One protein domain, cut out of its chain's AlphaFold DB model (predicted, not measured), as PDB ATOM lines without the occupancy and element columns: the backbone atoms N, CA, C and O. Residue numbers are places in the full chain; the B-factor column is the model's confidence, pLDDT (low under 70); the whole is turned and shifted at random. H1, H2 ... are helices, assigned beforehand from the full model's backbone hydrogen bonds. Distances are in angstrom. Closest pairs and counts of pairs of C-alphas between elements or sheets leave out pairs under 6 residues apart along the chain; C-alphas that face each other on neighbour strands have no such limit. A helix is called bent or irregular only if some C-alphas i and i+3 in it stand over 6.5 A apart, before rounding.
ATOM      1  N   SER A 187     218.437 188.486 208.516       90.56
ATOM      2  CA  SER A 187     217.056 188.869 208.819       90.56
ATOM      3  C   SER A 187     216.102 187.682 208.686       90.56
ATOM      4  O   SER A 187     215.281 187.462 209.574       90.56
ATOM      5  N   THR A 188     216.232 186.889 207.621       91.62
ATOM      6  CA  THR A 188     215.406 185.694 207.404       91.62
ATOM      7  C   THR A 188     215.628 184.660 208.495       91.62
ATOM      8  O   THR A 188     214.655 184.134 209.024       91.62
ATOM      9  N   ILE A 189     216.879 184.411 208.892       91.44
ATOM     10  CA  ILE A 189     217.201 183.462 209.969       91.44
ATOM     11  C   ILE A 189     216.584 183.914 211.299       91.44
ATOM     12  O   ILE A 189     216.007 183.098 212.022       91.44
ATOM     13  N   ASN A 190     216.600 185.217 211.592       93.62
ATOM     14  CA  ASN A 190     215.964 185.776 212.786       93.62
ATOM     15  C   ASN A 190     214.438 185.608 212.763       93.62
ATOM     16  O   ASN A 190     213.839 185.232 213.777       93.62
ATOM     17  N   PHE A 191     213.798 185.857 211.615       92.88
ATOM     18  CA  PHE A 191     212.358 185.649 211.450       92.88
ATOM     19  C   PHE A 191     211.980 184.172 211.504       92.88
ATOM     20  O   PHE A 191     210.978 183.842 212.128       92.88
ATOM     21  N   LEU A 192     212.789 183.286 210.923       94.62
ATOM     22  CA  LEU A 192     212.577 181.844 210.979       94.62
ATOM     23  C   LEU A 192     212.669 181.345 212.421       94.62
ATOM     24  O   LEU A 192     211.763 180.671 212.895       94.62
ATOM     25  N   THR A 193     213.711 181.749 213.146       94.94
ATOM     26  CA  THR A 193     213.906 181.407 214.562       94.94
ATOM     27  C   THR A 193     212.739 181.897 215.417       94.94
ATOM     28  O   THR A 193     212.166 181.143 216.199       94.94
ATOM     29  N   THR A 194     212.318 183.146 215.213       96.44
ATOM     30  CA  THR A 194     211.161 183.725 215.909       96.44
ATOM     31  C   THR A 194     209.849 183.039 215.507       96.44
ATOM     32  O   THR A 194     208.971 182.841 216.341       96.44
ATOM     33  N   GLY A 195     209.716 182.617 214.248       97.00
ATOM     34  CA  GLY A 195     208.587 181.830 213.758       97.00
ATOM     35  C   GLY A 195     208.525 180.444 214.400       97.00
ATOM     36  O   GLY A 195     207.449 180.012 214.803       97.00
ATOM     37  N   VAL A 196     209.671 179.780 214.579       97.06
ATOM     38  CA  VAL A 196     209.773 178.505 215.303       97.06
ATOM     39  C   VAL A 196     209.400 178.687 216.773       97.06
ATOM     40  O   VAL A 196     208.598 177.912 217.287       97.06
ATOM     41  N   GLU A 197     209.900 179.729 217.445       97.19
ATOM     42  CA  GLU A 197     209.486 180.066 218.816       97.19
ATOM     43  C   GLU A 197     207.968 180.274 218.912       97.19
ATOM     44  O   GLU A 197     207.321 179.709 219.792       97.19
ATOM     45  N   SER A 198     207.387 181.032 217.977       97.62
ATOM     46  CA  SER A 198     205.943 181.262 217.907       97.62
ATOM     47  C   SER A 198     205.168 179.961 217.697       97.62
ATOM     48  O   SER A 198     204.194 179.701 218.399       97.62
ATOM     49  N   ALA A 199     205.624 179.103 216.782       97.31
ATOM     50  CA  ALA A 199     204.995 177.820 216.498       97.31
ATOM     51  C   ALA A 199     205.043 176.880 217.711       97.31
ATOM     52  O   ALA A 199     204.046 176.226 218.012       97.31
ATOM     53  N   VAL A 200     206.167 176.838 218.438       97.62
ATOM     54  CA  VAL A 200     206.292 176.073 219.689       97.62
ATOM     55  C   VAL A 200     205.347 176.626 220.754       97.62
ATOM     56  O   VAL A 200     204.646 175.847 221.398       97.62
ATOM     57  N   LEU A 201     205.273 177.951 220.897       96.94
ATOM     58  CA  LEU A 201     204.369 178.606 221.837       96.94
ATOM     59  C   LEU A 201     202.905 178.274 221.541       96.94
ATOM     60  O   LEU A 201     202.192 177.838 222.438       96.94
ATOM     61  N   ILE A 202     202.475 178.418 220.285       96.75
ATOM     62  CA  ILE A 202     201.109 178.099 219.854       96.75
ATOM     63  C   ILE A 202     200.827 176.611 220.066       96.75
ATOM     64  O   ILE A 202     199.810 176.266 220.655       96.75
ATOM     65  N   LYS A 203     201.740 175.724 219.655       96.62
ATOM     66  CA  LYS A 203     201.568 174.271 219.794       96.62
ATOM     67  C   LYS A 203     201.403 173.831 221.250       96.62
ATOM     68  O   LYS A 203     200.661 172.891 221.505       96.62
ATOM     69  N   GLN A 204     202.118 174.455 222.186       96.62
ATOM     70  CA  GLN A 204     202.043 174.083 223.601       96.62
ATOM     71  C   GLN A 204     200.880 174.751 224.344       96.62
ATOM     72  O   GLN A 204     200.356 174.165 225.285       96.62
ATOM     73  N   GLN A 205     200.487 175.962 223.944       95.56
ATOM     74  CA  GLN A 205     199.401 176.703 224.590       95.56
ATOM     75  C   GLN A 205     198.016 176.341 224.053       95.56
ATOM     76  O   GLN A 205     197.036 176.478 224.778       95.56
ATOM     77  N   VAL A 206     197.912 175.890 222.800       96.56
ATOM     78  CA  VAL A 206     196.641 175.460 222.212       96.56
ATOM     79  C   VAL A 206     196.400 173.994 222.585       96.56
ATOM     80  O   VAL A 206     197.076 173.109 222.050       96.56
ATOM     81  N   PRO A 207     195.450 173.699 223.491       95.25
ATOM     82  CA  PRO A 207     195.150 172.334 223.870       95.25
ATOM     83  C   PRO A 207     194.518 171.602 222.686       95.25
ATOM     84  O   PRO A 207     193.694 172.139 221.941       95.25
ATOM     85  N   LEU A 208     194.890 170.335 222.535       96.50
ATOM     86  CA  LEU A 208     194.193 169.421 221.644       96.50
ATOM     87  C   LEU A 208     192.920 168.961 222.356       96.50
ATOM     88  O   LEU A 208     192.987 168.261 223.366       96.50
ATOM     89  N   ALA A 239     189.252 178.279 220.091       94.19
ATOM     90  CA  ALA A 239     188.650 179.220 221.035       94.19
ATOM     91  C   ALA A 239     189.705 179.891 221.932       94.19
ATOM     92  O   ALA A 239     189.517 181.032 222.355       94.19
ATOM     93  N   VAL A 240     190.849 179.231 222.149       94.69
ATOM     94  CA  VAL A 240     191.968 179.758 222.945       94.69
ATOM     95  C   VAL A 240     192.563 181.036 222.351       94.69
ATOM     96  O   VAL A 240     193.034 181.885 223.100       94.69
ATOM     97  N   PHE A 241     192.459 181.261 221.036       94.69
ATOM     98  CA  PHE A 241     192.886 182.531 220.429       94.69
ATOM     99  C   PHE A 241     192.062 183.740 220.906       94.69
ATOM    100  O   PHE A 241     192.534 184.871 220.809       94.69
ATOM    101  N   GLY A 242     190.849 183.512 221.423       94.75
ATOM    102  CA  GLY A 242     190.015 184.536 222.050       94.75
ATOM    103  C   GLY A 242     190.224 184.677 223.561       94.75
ATOM    104  O   GLY A 242     189.692 185.619 224.150       94.75
ATOM    105  N   ASP A 243     190.977 183.775 224.202       94.69
ATOM    106  CA  ASP A 243     191.260 183.868 225.633       94.69
ATOM    107  C   ASP A 243     192.242 185.017 225.900       94.69
ATOM    108  O   ASP A 243     193.354 185.074 225.364       94.69
ATOM    109  N   ILE A 244     191.837 185.933 226.779       94.19
ATOM    110  CA  ILE A 244     192.646 187.077 227.205       94.19
ATOM    111  C   ILE A 244     193.977 186.597 227.795       94.19
ATOM    112  O   ILE A 244     195.003 187.230 227.558       94.19
ATOM    113  N   LYS A 245     193.998 185.468 228.517       93.25
ATOM    114  CA  LYS A 245     195.239 184.928 229.099       93.25
ATOM    115  C   LYS A 245     196.239 184.538 228.015       93.25
ATOM    116  O   LYS A 245     197.395 184.955 228.071       93.25
ATOM    117  N   PHE A 246     195.782 183.802 227.003       95.38
ATOM    118  CA  PHE A 246     196.603 183.429 225.854       95.38
ATOM    119  C   PHE A 246     197.120 184.669 225.115       95.38
ATOM    120  O   PHE A 246     198.319 184.779 224.854       95.38
ATOM    121  N   LEU A 247     196.242 185.641 224.846       96.56
ATOM    122  CA  LEU A 247     196.615 186.890 224.181       96.56
ATOM    123  C   LEU A 247     197.653 187.689 224.977       96.56
ATOM    124  O   LEU A 247     198.574 188.240 224.382       96.56
ATOM    125  N   LEU A 248     197.556 187.730 226.309       95.38
ATOM    126  CA  LEU A 248     198.536 188.405 227.163       95.38
ATOM    127  C   LEU A 248     199.902 187.708 227.143       95.38
ATOM    128  O   LEU A 248     200.928 188.389 227.078       95.38
ATOM    129  N   VAL A 249     199.939 186.373 227.154       96.50
ATOM    130  CA  VAL A 249     201.185 185.599 227.012       96.50
ATOM    131  C   VAL A 249     201.807 185.844 225.636       96.50
ATOM    132  O   VAL A 249     202.995 186.160 225.548       96.50
ATOM    133  N   LEU A 250     201.004 185.784 224.570       97.19
ATOM    134  CA  LEU A 250     201.443 186.047 223.200       97.19
ATOM    135  C   LEU A 250     201.953 187.485 223.029       97.19
ATOM    136  O   LEU A 250     202.999 187.698 222.421       97.19
ATOM    137  N   LEU A 251     201.255 188.472 223.597       97.00
ATOM    138  CA  LEU A 251     201.656 189.878 223.560       97.00
ATOM    139  C   LEU A 251     202.959 190.102 224.330       97.00
ATOM    140  O   LEU A 251     203.830 190.840 223.869       97.00
ATOM    141  N   THR A 252     203.117 189.444 225.480       96.38
ATOM    142  CA  THR A 252     204.348 189.498 226.279       96.38
ATOM    143  C   THR A 252     205.515 188.906 225.486       96.38
ATOM    144  O   THR A 252     206.565 189.538 225.376       96.38
ATOM    145  N   TRP A 253     205.315 187.746 224.851       97.69
ATOM    146  CA  TRP A 253     206.307 187.142 223.963       97.69
ATOM    147  C   TRP A 253     206.656 188.051 222.786       97.69
ATOM    148  O   TRP A 253     207.837 188.286 222.543       97.69
ATOM    149  N   ALA A 254     205.662 188.598 222.086       97.94
ATOM    150  CA  ALA A 254     205.881 189.482 220.947       97.94
ATOM    151  C   ALA A 254     206.618 190.760 221.370       97.94
ATOM    152  O   ALA A 254     207.508 191.232 220.664       97.94
ATOM    153  N   THR A 255     206.309 191.292 222.554       97.25
ATOM    154  CA  THR A 255     206.986 192.473 223.094       97.25
ATOM    155  C   THR A 255     208.462 192.185 223.367       97.25
ATOM    156  O   THR A 255     209.327 192.940 222.921       97.25
ATOM    157  N   LEU A 256     208.760 191.079 224.055       96.62
ATOM    158  CA  LEU A 256     210.124 190.711 224.447       96.62
ATOM    159  C   LEU A 256     210.969 190.175 223.280       96.62
ATOM    160  O   LEU A 256     212.162 190.454 223.215       96.62
ATOM    161  N   SER A 257     210.367 189.422 222.359       96.94
ATOM    162  CA  SER A 257     211.086 188.690 221.302       96.94
ATOM    163  C   SER A 257     211.127 189.422 219.964       96.94
ATOM    164  O   SER A 257     211.992 189.120 219.145       96.94
ATOM    165  N   ILE A 258     210.205 190.365 219.725       97.12
ATOM    166  CA  ILE A 258     210.092 191.099 218.455       97.12
ATOM    167  C   ILE A 258     210.202 192.599 218.704       97.12
ATOM    168  O   ILE A 258     211.149 193.224 218.240       97.12
ATOM    169  N   PHE A 259     209.255 193.188 219.435       97.75
ATOM    170  CA  PHE A 259     209.118 194.643 219.503       97.75
ATOM    171  C   PHE A 259     210.344 195.324 220.118       97.75
ATOM    172  O   PHE A 259     210.917 196.215 219.494       97.75
ATOM    173  N   LEU A 260     210.779 194.899 221.310       97.44
ATOM    174  CA  LEU A 260     211.939 195.493 221.979       97.44
ATOM    175  C   LEU A 260     213.258 195.244 221.221       97.44
ATOM    176  O   LEU A 260     214.009 196.207 221.055       97.44
ATOM    177  N   PRO A 261     213.548 194.035 220.698       97.62
ATOM    178  CA  PRO A 261     214.695 193.814 219.816       97.62
ATOM    179  C   PRO A 261     214.683 194.668 218.545       97.62
ATOM    180  O   PRO A 261     215.704 195.275 218.217       97.62
ATOM    181  N   VAL A 262     213.538 194.784 217.855       96.25
ATOM    182  CA  VAL A 262     213.395 195.672 216.688       96.25
ATOM    183  C   VAL A 262     213.676 197.115 217.095       96.25
ATOM    184  O   VAL A 262     214.477 197.782 216.446       96.25
ATOM    185  N   LEU A 263     213.082 197.588 218.192       96.19
ATOM    186  CA  LEU A 263     213.287 198.945 218.690       96.19
ATOM    187  C   LEU A 263     214.766 199.209 219.009       96.19
ATOM    188  O   LEU A 263     215.324 200.210 218.566       96.19
ATOM    189  N   GLY A 264     215.421 198.285 219.713       96.25
ATOM    190  CA  GLY A 264     216.847 198.367 220.019       96.25
ATOM    191  C   GLY A 264     217.709 198.404 218.756       96.25
ATOM    192  O   GLY A 264     218.540 199.295 218.605       96.25
ATOM    193  N   SER A 265     217.454 197.505 217.806       95.62
ATOM    194  CA  SER A 265     218.175 197.459 216.525       95.62
ATOM    195  C   SER A 265     217.931 198.666 215.616       95.62
ATOM    196  O   SER A 265     218.778 198.997 214.791       95.62
ATOM    197  N   TYR A 266     216.788 199.339 215.766       93.62
ATOM    198  CA  TYR A 266     216.479 200.572 215.052       93.62
ATOM    199  C   TYR A 266     217.284 201.757 215.601       93.62
ATOM    200  O   TYR A 266     217.838 202.536 214.826       93.62
ATOM    201  N   TYR A 267     217.379 201.890 216.929       94.44
ATOM    202  CA  TYR A 267     218.108 202.995 217.563       94.44
ATOM    203  C   TYR A 267     219.628 202.809 217.550       94.44
ATOM    204  O   TYR A 267     220.357 203.775 217.328       94.44
ATOM    205  N   PHE A 268     220.111 201.586 217.767       94.25
ATOM    206  CA  PHE A 268     221.537 201.265 217.838       94.25
ATOM    207  C   PHE A 268     222.004 200.566 216.558       94.25
ATOM    208  O   PHE A 268     222.562 199.484 216.611       94.25
ATOM    209  N   ASN A 269     221.749 201.150 215.388       89.88
ATOM    210  CA  ASN A 269     222.168 200.547 214.124       89.88
ATOM    211  C   ASN A 269     223.664 200.814 213.856       89.88
ATOM    212  O   ASN A 269     224.051 201.966 213.628       89.88
ATOM    213  N   PHE A 270     224.499 199.768 213.881       87.75
ATOM    214  CA  PHE A 270     225.936 199.874 213.597       87.75
ATOM    215  C   PHE A 270     226.260 199.732 212.109       87.75
ATOM    216  O   PHE A 270     227.347 200.130 211.677       87.75
ATOM    217  N   ILE A 271     225.318 199.236 211.302       80.88
ATOM    218  CA  ILE A 271     225.443 199.200 209.847       80.88
ATOM    219  C   ILE A 271     225.444 200.650 209.349       80.88
ATOM    220  O   ILE A 271     224.423 201.340 209.296       80.88
ATOM    221  N   GLY A 272     226.641 201.150 209.038       69.50
ATOM    222  CA  GLY A 272     226.872 202.553 208.717       69.50
ATOM    223  C   GLY A 272     225.980 203.082 207.587       69.50
ATOM    224  O   GLY A 272     225.452 202.343 206.757       69.50
ATOM    225  N   LYS A 273     225.887 204.417 207.486       69.06
ATOM    226  CA  LYS A 273     225.043 205.162 206.521       69.06
ATOM    227  C   LYS A 273     225.194 204.766 205.041       69.06
ATOM    228  O   LYS A 273     224.439 205.279 204.220       69.06
ATOM    229  N   LYS A 274     226.171 203.932 204.681       70.81
ATOM    230  CA  LYS A 274     226.390 203.433 203.318       70.81
ATOM    231  C   LYS A 274     225.379 202.346 202.922       70.81
ATOM    232  O   LYS A 274     225.019 202.284 201.755       70.81
ATOM    233  N   GLN A 275     224.828 201.578 203.868       69.00
ATOM    234  CA  GLN A 275     223.817 200.547 203.587       69.00
ATOM    235  C   GLN A 275     222.404 200.964 204.034       69.00
ATOM    236  O   GLN A 275     221.705 200.234 204.732       69.00
ATOM    237  N   LYS A 276     221.927 202.134 203.579       65.81
ATOM    238  CA  LYS A 276     220.579 202.669 203.905       65.81
ATOM    239  C   LYS A 276     219.400 201.756 203.533       65.81
ATOM    240  O   LYS A 276     218.263 202.085 203.859       65.81
ATOM    241  N   LYS A 277     219.636 200.663 202.802       74.12
ATOM    242  CA  LYS A 277     218.584 199.727 202.389       74.12
ATOM    243  C   LYS A 277     218.104 198.837 203.541       74.12
ATOM    244  O   LYS A 277     216.971 198.368 203.490       74.12
ATOM    245  N   VAL A 278     218.920 198.626 204.577       70.56
ATOM    246  CA  VAL A 278     218.563 197.753 205.702       70.56
ATOM    247  C   VAL A 278     217.872 198.575 206.795       70.56
ATOM    248  O   VAL A 278     218.445 199.521 207.332       70.56
ATOM    249  N   LYS A 279     216.614 198.234 207.108       83.44
ATOM    250  CA  LYS A 279     215.773 198.983 208.065       83.44
ATOM    251  C   LYS A 279     216.177 198.781 209.532       83.44
ATOM    252  O   LYS A 279     215.832 199.624 210.355       83.44
ATOM    253  N   PHE A 280     216.862 197.685 209.858       89.81
ATOM    254  CA  PHE A 280     217.284 197.360 211.220       89.81
ATOM    255  C   PHE A 280     218.543 196.484 211.228       89.81
ATOM    256  O   PHE A 280     218.747 195.691 210.312       89.81
ATOM    257  N   ASP A 281     219.370 196.614 212.261       93.81
ATOM    258  CA  ASP A 281     220.615 195.851 212.394       93.81
ATOM    259  C   ASP A 281     220.355 194.431 212.953       93.81
ATOM    260  O   ASP A 281     219.916 194.298 214.103       93.81
ATOM    261  N   PRO A 282     220.608 193.351 212.184       94.06
ATOM    262  CA  PRO A 282     220.355 191.986 212.632       94.06
ATOM    263  C   PRO A 282     221.263 191.548 213.790       94.06
ATOM    264  O   PRO A 282     220.837 190.715 214.593       94.06
ATOM    265  N   PHE A 283     222.475 192.098 213.917       95.50
ATOM    266  CA  PHE A 283     223.366 191.785 215.035       95.50
ATOM    267  C   PHE A 283     222.792 192.347 216.336       95.50
ATOM    268  O   PHE A 283     222.609 191.622 217.316       95.50
ATOM    269  N   VAL A 284     222.422 193.629 216.323       96.25
ATOM    270  CA  VAL A 284     221.864 194.302 217.503       96.25
ATOM    271  C   VAL A 284     220.503 193.742 217.878       96.25
ATOM    272  O   VAL A 284     220.216 193.599 219.064       96.25
ATOM    273  N   PHE A 285     219.688 193.354 216.895       96.88
ATOM    274  CA  PHE A 285     218.434 192.648 217.144       96.88
ATOM    275  C   PHE A 285     218.668 191.396 218.003       96.88
ATOM    276  O   PHE A 285     218.064 191.254 219.067       96.88
ATOM    277  N   ASN A 286     219.586 190.519 217.584       97.31
ATOM    278  CA  ASN A 286     219.883 189.284 218.311       97.31
ATOM    279  C   ASN A 286     220.533 189.545 219.670       97.31
ATOM    280  O   ASN A 286     220.201 188.867 220.638       97.31
ATOM    281  N   LEU A 287     221.404 190.549 219.774       97.62
ATOM    282  CA  LEU A 287     222.020 190.931 221.042       97.62
ATOM    283  C   LEU A 287     220.976 191.418 222.057       97.62
ATOM    284  O   LEU A 287     220.969 190.974 223.203       97.62
ATOM    285  N   VAL A 288     220.066 192.302 221.642       97.88
ATOM    286  CA  VAL A 288     218.994 192.806 222.511       97.88
ATOM    287  C   VAL A 288     218.050 191.671 222.900       97.88
ATOM    288  O   VAL A 288     217.716 191.539 224.076       97.88
ATOM    289  N   LYS A 289     217.672 190.806 221.950       97.62
ATOM    290  CA  LYS A 289     216.846 189.624 222.228       97.62
ATOM    291  C   LYS A 289     217.519 188.677 223.225       97.62
ATOM    292  O   LYS A 289     216.865 188.239 224.168       97.62
ATOM    293  N   LEU A 290     218.823 188.430 223.081       97.75
ATOM    294  CA  LEU A 290     219.616 187.608 223.997       97.75
ATOM    295  C   LEU A 290     219.632 188.191 225.414       97.75
ATOM    296  O   LEU A 290     219.398 187.466 226.378       97.75
ATOM    297  N   LEU A 291     219.874 189.499 225.545       97.56
ATOM    298  CA  LEU A 291     219.875 190.186 226.838       97.56
ATOM    299  C   LEU A 291     218.494 190.149 227.499       97.56
ATOM    300  O   LEU A 291     218.401 189.901 228.698       97.56
ATOM    301  N   LEU A 292     217.419 190.343 226.732       96.56
ATOM    302  CA  LEU A 292     216.050 190.236 227.239       96.56
ATOM    303  C   LEU A 292     215.718 188.802 227.658       96.56
ATOM    304  O   LEU A 292     215.176 188.600 228.743       96.56
ATOM    305  N   ALA A 293     216.078 187.804 226.851       96.06
ATOM    306  CA  ALA A 293     215.913 186.399 227.204       96.06
ATOM    307  C   ALA A 293     216.682 186.065 228.490       96.06
ATOM    308  O   ALA A 293     216.134 185.431 229.387       96.06
ATOM    309  N   TYR A 294     217.914 186.557 228.632       95.81
ATOM    310  CA  TYR A 294     218.683 186.406 229.861       95.81
ATOM    311  C   TYR A 294     217.972 187.069 231.045       95.81
ATOM    312  O   TYR A 294     217.653 186.392 232.013       95.81
ATOM    313  N   ILE A 295     217.628 188.354 230.974       94.56
ATOM    314  CA  ILE A 295     217.024 189.073 232.107       94.56
ATOM    315  C   ILE A 295     215.668 188.471 232.514       94.56
ATOM    316  O   ILE A 295     215.432 188.235 233.697       94.56
ATOM    317  N   PHE A 296     214.782 188.200 231.553       92.56
ATOM    318  CA  PHE A 296     213.390 187.830 231.839       92.56
ATOM    319  C   PHE A 296     213.146 186.323 231.951       92.56
ATOM    320  O   PHE A 296     212.244 185.922 232.685       92.56
ATOM    321  N   LEU A 297     213.921 185.479 231.260       90.38
ATOM    322  CA  LEU A 297     213.744 184.022 231.308       90.38
ATOM    323  C   LEU A 297     214.747 183.342 232.250       90.38
ATOM    324  O   LEU A 297     214.427 182.292 232.810       90.38
ATOM    325  N   SER A 298     215.929 183.921 232.502       87.88
ATOM    326  CA  SER A 298     216.877 183.338 233.473       87.88
ATOM    327  C   SER A 298     216.573 183.707 234.928       87.88
ATOM    328  O   SER A 298     217.045 183.012 235.827       87.88
ATOM    329  N   GLY A 299     215.735 184.726 235.163       83.31
ATOM    330  CA  GLY A 299     215.371 185.194 236.501       83.31
ATOM    331  C   GLY A 299     214.960 184.063 237.450       83.31
ATOM    332  O   GLY A 299     214.201 183.152 237.085       83.31
ATOM    333  N   THR A 300     215.493 184.110 238.672       87.44
ATOM    334  CA  THR A 300     215.062 183.251 239.776       87.44
ATOM    335  C   THR A 300     213.737 183.763 240.327       87.44
ATOM    336  O   THR A 300     213.503 184.967 240.405       87.44
ATOM    337  N   VAL A 301     212.847 182.842 240.699       87.19
ATOM    338  CA  VAL A 301     211.588 183.203 241.357       87.19
ATOM    339  C   VAL A 301     211.921 183.715 242.755       87.19
ATOM    340  O   VAL A 301     212.431 182.956 243.580       87.19
ATOM    341  N   SER A 302     211.666 184.997 243.015       90.00
ATOM    342  CA  SER A 302     211.882 185.580 244.338       90.00
ATOM    343  C   SER A 302     210.662 185.363 245.242       90.00
ATOM    344  O   SER A 302     209.532 185.220 244.768       90.00
ATOM    345  N   PHE A 303     210.867 185.367 246.564       90.12
ATOM    346  CA  PHE A 303     209.757 185.316 247.526       90.12
ATOM    347  C   PHE A 303     208.804 186.508 247.376       90.12
ATOM    348  O   PHE A 303     207.599 186.350 247.575       90.12
ATOM    349  N   ASP A 304     209.314 187.672 246.969       88.38
ATOM    350  CA  ASP A 304     208.486 188.848 246.704       88.38
ATOM    351  C   ASP A 304     207.549 188.626 245.514       88.38
ATOM    352  O   ASP A 304     206.414 189.101 245.533       88.38
ATOM    353  N   ASP A 305     207.971 187.893 244.484       88.50
ATOM    354  CA  ASP A 305     207.108 187.583 243.340       88.50
ATOM    355  C   ASP A 305     205.987 186.616 243.735       88.50
ATOM    356  O   ASP A 305     204.832 186.827 243.364       88.50
ATOM    357  N   ILE A 306     206.302 185.616 244.568       90.12
ATOM    358  CA  ILE A 306     205.305 184.693 245.131       90.12
ATOM    359  C   ILE A 306     204.300 185.462 245.992       90.12
ATOM    360  O   ILE A 306     203.094 185.265 245.850       90.12
ATOM    361  N   LYS A 307     204.783 186.368 246.851       91.44
ATOM    362  CA  LYS A 307     203.935 187.208 247.701       91.44
ATOM    363  C   LYS A 307     203.009 188.096 246.869       91.44
ATOM    364  O   LYS A 307     201.804 188.077 247.093       91.44
ATOM    365  N   ASN A 308     203.547 188.826 245.888       88.00
ATOM    366  CA  ASN A 308     202.749 189.695 245.014       88.00
ATOM    367  C   ASN A 308     201.692 188.894 244.238       88.00
ATOM    368  O   ASN A 308     200.561 189.346 244.090       88.00
ATOM    369  N   ASN A 309     202.036 187.694 243.767       89.50
ATOM    370  CA  ASN A 309     201.089 186.827 243.073       89.50
ATOM    371  C   ASN A 309     199.987 186.305 244.012       89.50
ATOM    372  O   ASN A 309     198.817 186.290 243.643       89.50
ATOM    373  N   ALA A 310     200.340 185.929 245.245       90.62
ATOM    374  CA  ALA A 310     199.372 185.510 246.256       90.62
ATOM    375  C   ALA A 310     198.419 186.650 246.656       90.62
ATOM    376  O   ALA A 310     197.228 186.409 246.832       90.62
ATOM    377  N   GLU A 311     198.918 187.885 246.753       90.19
ATOM    378  CA  GLU A 311     198.094 189.075 247.005       90.19
ATOM    379  C   GLU A 311     197.095 189.329 245.867       90.19
ATOM    380  O   GLU A 311     195.919 189.566 246.134       90.19
ATOM    381  N   VAL A 312     197.529 189.224 244.606       91.25
ATOM    382  CA  VAL A 312     196.641 189.385 243.439       91.25
ATOM    383  C   VAL A 312     195.609 188.263 243.369       91.25
ATOM    384  O   VAL A 312     194.429 188.537 243.169       91.25
ATOM    385  N   TRP A 313     196.014 187.017 243.617       92.19
ATOM    386  CA  TRP A 313     195.088 185.888 243.694       92.19
ATOM    387  C   TRP A 313     194.052 186.068 244.811       92.19
ATOM    388  O   TRP A 313     192.867 185.799 244.616       92.19
ATOM    389  N   ALA A 314     194.472 186.547 245.982       91.81
ATOM    390  CA  ALA A 314     193.570 186.793 247.099       91.81
ATOM    391  C   ALA A 314     192.580 187.933 246.809       91.81
ATOM    392  O   ALA A 314     191.420 187.832 247.204       91.81
ATOM    393  N   ASP A 315     193.006 188.980 246.099       92.62
ATOM    394  CA  ASP A 315     192.126 190.054 245.620       92.62
ATOM    395  C   ASP A 315     191.095 189.535 244.600       92.62
ATOM    396  O   ASP A 315     189.900 189.778 244.744       92.62
ATOM    397  N   GLU A 316     191.519 188.729 243.619       90.06
ATOM    398  CA  GLU A 316     190.618 188.115 242.626       90.06
ATOM    399  C   GLU A 316     189.549 187.204 243.256       90.06
ATOM    400  O   GLU A 316     188.451 187.074 242.714       90.06
ATOM    401  N   ASN A 317     189.846 186.601 244.411       93.12
ATOM    402  CA  ASN A 317     188.920 185.748 245.163       93.12
ATOM    403  C   ASN A 317     188.177 186.493 246.290       93.12
ATOM    404  O   ASN A 317     187.451 185.865 247.062       93.12
ATOM    405  N   GLY A 318     188.347 187.815 246.411       92.50
ATOM    406  CA  GLY A 318     187.661 188.638 247.414       92.50
ATOM    407  C   GLY A 318     188.112 188.403 248.862       92.50
ATOM    408  O   GLY A 318     187.368 188.710 249.790       92.50
ATOM    409  N   ILE A 319     189.308 187.844 249.068       93.88
ATOM    410  CA  ILE A 319     189.885 187.548 250.391       93.88
ATOM    411  C   ILE A 319     190.602 188.781 250.970       93.88
ATOM    412  O   ILE A 319     190.591 188.994 252.181       93.88
ATOM    413  N   LEU A 320     191.229 189.594 250.116       88.88
ATOM    414  CA  LEU A 320     191.992 190.790 250.491       88.88
ATOM    415  C   LEU A 320     191.429 192.039 249.798       88.88
ATOM    416  O   LEU A 320     190.832 191.951 248.730       88.88
ATOM    417  N   ALA A 321     191.608 193.206 250.422       78.62
ATOM    418  CA  ALA A 321     191.214 194.485 249.834       78.62
ATOM    419  C   ALA A 321     192.097 194.834 248.621       78.62
ATOM    420  O   ALA A 321     193.294 194.549 248.625       78.62
ATOM    421  N   SER A 322     191.482 195.479 247.622       82.25
ATOM    422  CA  SER A 322     191.984 195.720 246.260       82.25
ATOM    423  C   SER A 322     193.504 195.868 246.126       82.25
ATOM    424  O   SER A 322     194.070 196.879 246.554       82.25
ATOM    425  N   ALA A 323     194.149 194.914 245.447       89.12
ATOM    426  CA  ALA A 323     195.546 195.037 245.052       89.12
ATOM    427  C   ALA A 323     195.710 196.226 244.089       89.12
ATOM    428  O   ALA A 323     194.855 196.494 243.237       89.12
ATOM    429  N   THR A 324     196.823 196.951 244.200       92.06
ATOM    430  CA  THR A 324     197.085 198.096 243.316       92.06
ATOM    431  C   THR A 324     197.247 197.637 241.862       92.06
ATOM    432  O   THR A 324     197.744 196.542 241.593       92.06
ATOM    433  N   LEU A 325     196.883 198.486 240.892       90.88
ATOM    434  CA  LEU A 325     197.034 198.169 239.462       90.88
ATOM    435  C   LEU A 325     198.478 197.778 239.107       90.88
ATOM    436  O   LEU A 325     198.693 196.872 238.307       90.88
ATOM    437  N   TYR A 326     199.464 198.418 239.738       91.25
ATOM    438  CA  TYR A 326     200.875 198.078 239.569       91.25
ATOM    439  C   TYR A 326     201.200 196.653 240.044       91.25
ATOM    440  O   TYR A 326     201.886 195.925 239.330       91.25
ATOM    441  N   GLN A 327     200.676 196.222 241.198       90.56
ATOM    442  CA  GLN A 327     200.844 194.844 241.681       90.56
ATOM    443  C   GLN A 327     200.188 193.835 240.737       90.56
ATOM    444  O   GLN A 327     200.814 192.828 240.415       90.56
ATOM    445  N   LYS A 328     198.987 194.134 240.221       91.25
ATOM    446  CA  LYS A 328     198.308 193.291 239.219       91.25
ATOM    447  C   LYS A 328     199.130 193.161 237.942       91.25
ATOM    448  O   LYS A 328     199.384 192.053 237.479       91.25
ATOM    449  N   LEU A 329     199.614 194.282 237.406       91.00
ATOM    450  CA  LEU A 329     200.462 194.296 236.215       91.00
ATOM    451  C   LEU A 329     201.765 193.513 236.445       91.00
ATOM    452  O   LEU A 329     202.166 192.721 235.593       91.00
ATOM    453  N   LYS A 330     202.411 193.703 237.601       91.12
ATOM    454  CA  LYS A 330     203.642 192.993 237.969       91.12
ATOM    455  C   LYS A 330     203.400 191.486 238.091       91.12
ATOM    456  O   LYS A 330     204.176 190.718 237.531       91.12
ATOM    457  N   ALA A 331     202.328 191.070 238.764       91.38
ATOM    458  CA  ALA A 331     201.970 189.661 238.918       91.38
ATOM    459  C   ALA A 331     201.640 189.002 237.571       91.38
ATOM    460  O   ALA A 331     202.150 187.923 237.286       91.38
ATOM    461  N   HIS A 332     200.871 189.668 236.700       91.44
ATOM    462  CA  HIS A 332     200.595 189.157 235.354       91.44
ATOM    463  C   HIS A 332     201.853 189.078 234.489       91.44
ATOM    464  O   HIS A 332     202.060 188.072 233.818       91.44
ATOM    465  N   SER A 333     202.712 190.100 234.523       91.50
ATOM    466  CA  SER A 333     203.991 190.080 233.808       91.50
ATOM    467  C   SER A 333     204.852 188.902 234.270       91.50
ATOM    468  O   SER A 333     205.325 188.130 233.441       91.50
ATOM    469  N   PHE A 334     204.960 188.697 235.585       92.62
ATOM    470  CA  PHE A 334     205.668 187.564 236.178       92.62
ATOM    471  C   PHE A 334     205.061 186.208 235.780       92.62
ATOM    472  O   PHE A 334     205.782 185.284 235.411       92.62
ATOM    473  N   HIS A 335     203.733 186.073 235.810       92.88
ATOM    474  CA  HIS A 335     203.061 184.839 235.407       92.88
ATOM    475  C   HIS A 335     203.277 184.531 233.920       92.88
ATOM    476  O   HIS A 335     203.565 183.389 233.550       92.88
ATOM    477  N   ASN A 336     203.196 185.553 233.066       95.19
ATOM    478  CA  ASN A 336     203.432 185.411 231.637       95.19
ATOM    479  C   ASN A 336     204.887 185.030 231.357       95.19
ATOM    480  O   ASN A 336     205.119 184.100 230.593       95.19
ATOM    481  N   THR A 337     205.873 185.678 231.987       94.75
ATOM    482  CA  THR A 337     207.291 185.335 231.785       94.75
ATOM    483  C   THR A 337     207.623 183.934 232.289       94.75
ATOM    484  O   THR A 337     208.337 183.203 231.604       94.75
ATOM    485  N   LEU A 338     207.057 183.511 233.424       94.88
ATOM    486  CA  LEU A 338     207.191 182.139 233.921       94.88
ATOM    487  C   LEU A 338     206.586 181.130 232.935       94.88
ATOM    488  O   LEU A 338     207.209 180.119 232.619       94.88
ATOM    489  N   THR A 339     205.400 181.428 232.405       95.50
ATOM    490  CA  THR A 339     204.731 180.592 231.402       95.50
ATOM    491  C   THR A 339     205.564 180.490 230.125       95.50
ATOM    492  O   THR A 339     205.772 179.394 229.610       95.50
ATOM    493  N   LEU A 340     206.117 181.608 229.644       96.75
ATOM    494  CA  LEU A 340     207.024 181.626 228.495       96.75
ATOM    495  C   LEU A 340     208.283 180.800 228.750       96.75
ATOM    496  O   LEU A 340     208.694 180.049 227.871       96.75
ATOM    497  N   LYS A 341     208.869 180.890 229.948       95.81
ATOM    498  CA  LYS A 341     210.031 180.088 230.346       95.81
ATOM    499  C   LYS A 341     209.717 178.594 230.358       95.81
ATOM    500  O   LYS A 341     210.522 177.810 229.867       95.81
ATOM    501  N   LEU A 342     208.565 178.199 230.898       95.62
ATOM    502  CA  LEU A 342     208.141 176.796 230.928       95.62
ATOM    503  C   LEU A 342     207.900 176.246 229.520       95.62
ATOM    504  O   LEU A 342     208.271 175.109 229.245       95.62
ATOM    505  N   VAL A 343     207.320 177.058 228.634       96.19
ATOM    506  CA  VAL A 343     206.949 176.634 227.278       96.19
ATOM    507  C   VAL A 343     208.132 176.627 226.311       96.19
ATOM    508  O   VAL A 343     208.375 175.656 225.595       96.19
ATOM    509  N   LEU A 344     208.884 177.726 226.275       96.44
ATOM    510  CA  LEU A 344     209.976 177.923 225.323       96.44
ATOM    511  C   LEU A 344     211.314 177.385 225.844       96.44
ATOM    512  O   LEU A 344     212.229 177.155 225.053       96.44
ATOM    513  N   GLY A 345     211.460 177.190 227.156       95.06
ATOM    514  CA  GLY A 345     212.722 176.785 227.768       95.06
ATOM    515  C   GLY A 345     213.865 177.730 227.386       95.06
ATOM    516  O   GLY A 345     213.745 178.952 227.471       95.06
ATOM    517  N   ASN A 346     214.970 177.150 226.913       95.94
ATOM    518  CA  ASN A 346     216.149 177.894 226.458       95.94
ATOM    519  C   ASN A 346     216.108 178.256 224.964       95.94
ATOM    520  O   ASN A 346     217.084 178.802 224.451       95.94
ATOM    521  N   LEU A 347     215.012 177.963 224.251       96.19
ATOM    522  CA  LEU A 347     214.911 178.199 222.809       96.19
ATOM    523  C   LEU A 347     215.209 179.660 222.420       96.19
ATOM    524  O   LEU A 347     216.027 179.849 221.520       96.19
ATOM    525  N   PRO A 348     214.680 180.696 223.112       96.31
ATOM    526  CA  PRO A 348     214.966 182.087 222.756       96.31
ATOM    527  C   PRO A 348     216.436 182.461 222.959       96.31
ATOM    528  O   PRO A 348     216.974 183.289 222.224       96.31
ATOM    529  N   PHE A 349     217.109 181.836 223.931       96.00
ATOM    530  CA  PHE A 349     218.535 182.038 224.176       96.00
ATOM    531  C   PHE A 349     219.371 181.413 223.055       96.00
ATOM    532  O   PHE A 349     220.157 182.110 222.417       96.00
ATOM    533  N   VAL A 350     219.152 180.124 222.763       96.06
ATOM    534  CA  VAL A 350     219.869 179.398 221.699       96.06
ATOM    535  C   VAL A 350     219.641 180.067 220.346       96.06
ATOM    536  O   VAL A 350     220.599 180.337 219.626       96.06
ATOM    537  N   GLY A 351     218.388 180.405 220.033       95.44
ATOM    538  CA  GLY A 351     218.022 181.096 218.804       95.44
ATOM    539  C   GLY A 351     218.733 182.441 218.644       95.44
ATOM    540  O   GLY A 351     219.264 182.733 217.575       95.44
ATOM    541  N   SER A 352     218.823 183.229 219.720       96.56
ATOM    542  CA  SER A 352     219.527 184.518 219.693       96.56
ATOM    543  C   SER A 352     221.042 184.359 219.531       96.56
ATOM    544  O   SER A 352     221.658 185.149 218.819       96.56
ATOM    545  N   VAL A 353     221.658 183.334 220.138       96.69
ATOM    546  CA  VAL A 353     223.092 183.036 219.949       96.69
ATOM    547  C   VAL A 353     223.381 182.628 218.505       96.69
ATOM    548  O   VAL A 353     224.303 183.166 217.898       96.69
ATOM    549  N   VAL A 354     222.575 181.729 217.930       95.31
ATOM    550  CA  VAL A 354     222.710 181.319 216.521       95.31
ATOM    551  C   VAL A 354     222.557 182.525 215.596       95.31
ATOM    552  O   VAL A 354     223.404 182.745 214.733       95.31
ATOM    553  N   GLY A 355     221.533 183.354 215.813       94.62
ATOM    554  CA  GLY A 355     221.328 184.575 215.037       94.62
ATOM    555  C   GLY A 355     222.501 185.558 215.146       94.62
ATOM    556  O   GLY A 355     222.869 186.191 214.157       94.62
ATOM    557  N   LEU A 356     223.125 185.669 216.323       95.88
ATOM    558  CA  LEU A 356     224.302 186.512 216.537       95.88
ATOM    559  C   LEU A 356     225.524 185.981 215.774       95.88
ATOM    560  O   LEU A 356     226.193 186.763 215.101       95.88
ATOM    561  N   LEU A 357     225.782 184.670 215.818       95.44
ATOM    562  CA  LEU A 357     226.875 184.036 215.069       95.44
ATOM    563  C   LEU A 357     226.702 184.205 213.555       95.44
ATOM    564  O   LEU A 357     227.657 184.549 212.864       95.44
ATOM    565  N   VAL A 358     225.481 184.033 213.047       92.81
ATOM    566  CA  VAL A 358     225.152 184.259 211.632       92.81
ATOM    567  C   VAL A 358     225.358 185.722 211.248       92.81
ATOM    568  O   VAL A 358     225.951 186.007 210.210       92.81
ATOM    569  N   ALA A 359     224.892 186.662 212.072       92.25
ATOM    570  CA  ALA A 359     225.072 188.084 211.799       92.25
ATOM    571  C   ALA A 359     226.559 188.477 211.777       92.25
ATOM    572  O   ALA A 359     226.963 189.249 210.913       92.25
ATOM    573  N   LEU A 360     227.372 187.916 212.680       92.81
ATOM    574  CA  LEU A 360     228.824 188.109 212.684       92.81
ATOM    575  C   LEU A 360     229.497 187.493 211.456       92.81
ATOM    576  O   LEU A 360     230.355 188.136 210.866       92.81
ATOM    577  N   TYR A 361     229.096 186.284 211.054       92.19
ATOM    578  CA  TYR A 361     229.615 185.629 209.854       92.19
ATOM    579  C   TYR A 361     229.371 186.479 208.603       92.19
ATOM    580  O   TYR A 361     230.299 186.743 207.849       92.19
ATOM    581  N   ILE A 362     228.146 186.983 208.428       88.44
ATOM    582  CA  ILE A 362     227.804 187.858 207.297       88.44
ATOM    583  C   ILE A 362     228.551 189.194 207.364       88.44
ATOM    584  O   ILE A 362     228.840 189.764 206.325       88.44
ATOM    585  N   ALA A 363     228.843 189.712 208.559       86.88
ATOM    586  CA  ALA A 363     229.595 190.956 208.715       86.88
ATOM    587  C   ALA A 363     231.109 190.797 208.485       86.88
ATOM    588  O   ALA A 363     231.794 191.802 208.304       86.88
ATOM    589  N   ALA A 364     231.630 189.569 208.564       87.69
ATOM    590  CA  ALA A 364     233.039 189.257 208.338       87.69
ATOM    591  C   ALA A 364     233.376 189.024 206.854       87.69
ATOM    592  O   ALA A 364     234.545 189.134 206.489       87.69
ATOM    593  N   ILE A 365     232.367 188.701 206.039       83.62
ATOM    594  CA  ILE A 365     232.430 188.641 204.570       83.62
ATOM    595  C   ILE A 365     232.193 190.045 204.015       83.62
ATOM    596  O   ILE A 365     232.946 190.450 203.103       83.62
TER     597      ILE A 365
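Overview. This is residues 187 to 208 and 239 to 365 of the 365 residues of the protein "Glutathione transferase 3" of Cyberlindnera fabianii (UniProt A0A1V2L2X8). In this elongated, all-helix model H7 lies side by side with H1 and H4, and the bent helix H3 folds back on H4 through its arm H3b. H6 crosses the arm H3a, its last residues, 340 to 344, meet residues 197 to 204 of H1, its residues 337 to 341 meet residues 296 to 297 of H4, and H5 packs on residues 327 to 334 of H6 toward the far end. The printed part has 149 residues with seven named helices, H1 to H7 in order along the chain, and no named strand. It is only just loose, close to compact, with a radius of gyration of the C-alphas of 18.0 A and spans of 62 by 34 by 25 A.

Arrangement. Begin with H1, residues 187 to 205, H4, residues 282 to 297, and H7, residues 347 to 364, a bundle of three helices side by side. H1 and H7 touch at a shallow tilt of 7 degrees, opposite ways, closest at the C-alphas of Thr 193 and Gly 351, 5.9 A. H4 and H7 touch at 22 degrees, a shallow tilt, opposite ways, closest at C-alphas 286 and 352, 5.0 A. H1 and H4 only just touch, with 3 pairs of C-alphas within 8 A, closest at 187 and 282, 5.9 A. Next look at H3, residues 244 to 267, assigned as one helix by its hydrogen bonds but bent: C-alphas 257 and 260 are 6.9 A apart, between arms H3a, residues 244 to 257, and H3b, residues 260 to 267. H3b and H4 form a helical hairpin, closest at C-alphas 261 and 285, 4.7 A. H6, residues 325 to 344, touches H3a about perpendicular at 74 degrees, closest at C-alphas 249 and 336, 5.1 A. H5, residues 303 to 316, touches H6, closest at C-alphas 309 and 331, 5.1 A. H2, residues 239 to 242, is close to H3a but not clearly touching, closest at C-alphas 240 and 246, 6.6 A. Every O i to N i+4 pair is within hydrogen-bond range in H1, H3a, H3b, H4, H5, H6 and H7; H2 is too short for one.

Along the chain. Find C-alpha 187 at (217.056, 188.869, 208.819); from there H1 runs 26.6 A to residue 205. After the short H2, H3a covers 19.4 A and H3b 10.7 A. H4 begins at (220.355, 191.986, 212.632) and spans 21.4 A, H5 20.0 A, H6 27.9 A. H7 runs 25.7 A to C-alpha 364 at (233.039, 189.257, 208.338).

Size, cuts and confidence. C-alphas 319 and 365 are farthest apart, 62.5 A. Residues 209 to 238 are not printed; C-alphas 208 and 239 are 11.3 A apart across the cut. The link from H3 to H4 is long. Within it, residues 272 to 273 and 275 to 276 have pLDDT under 70.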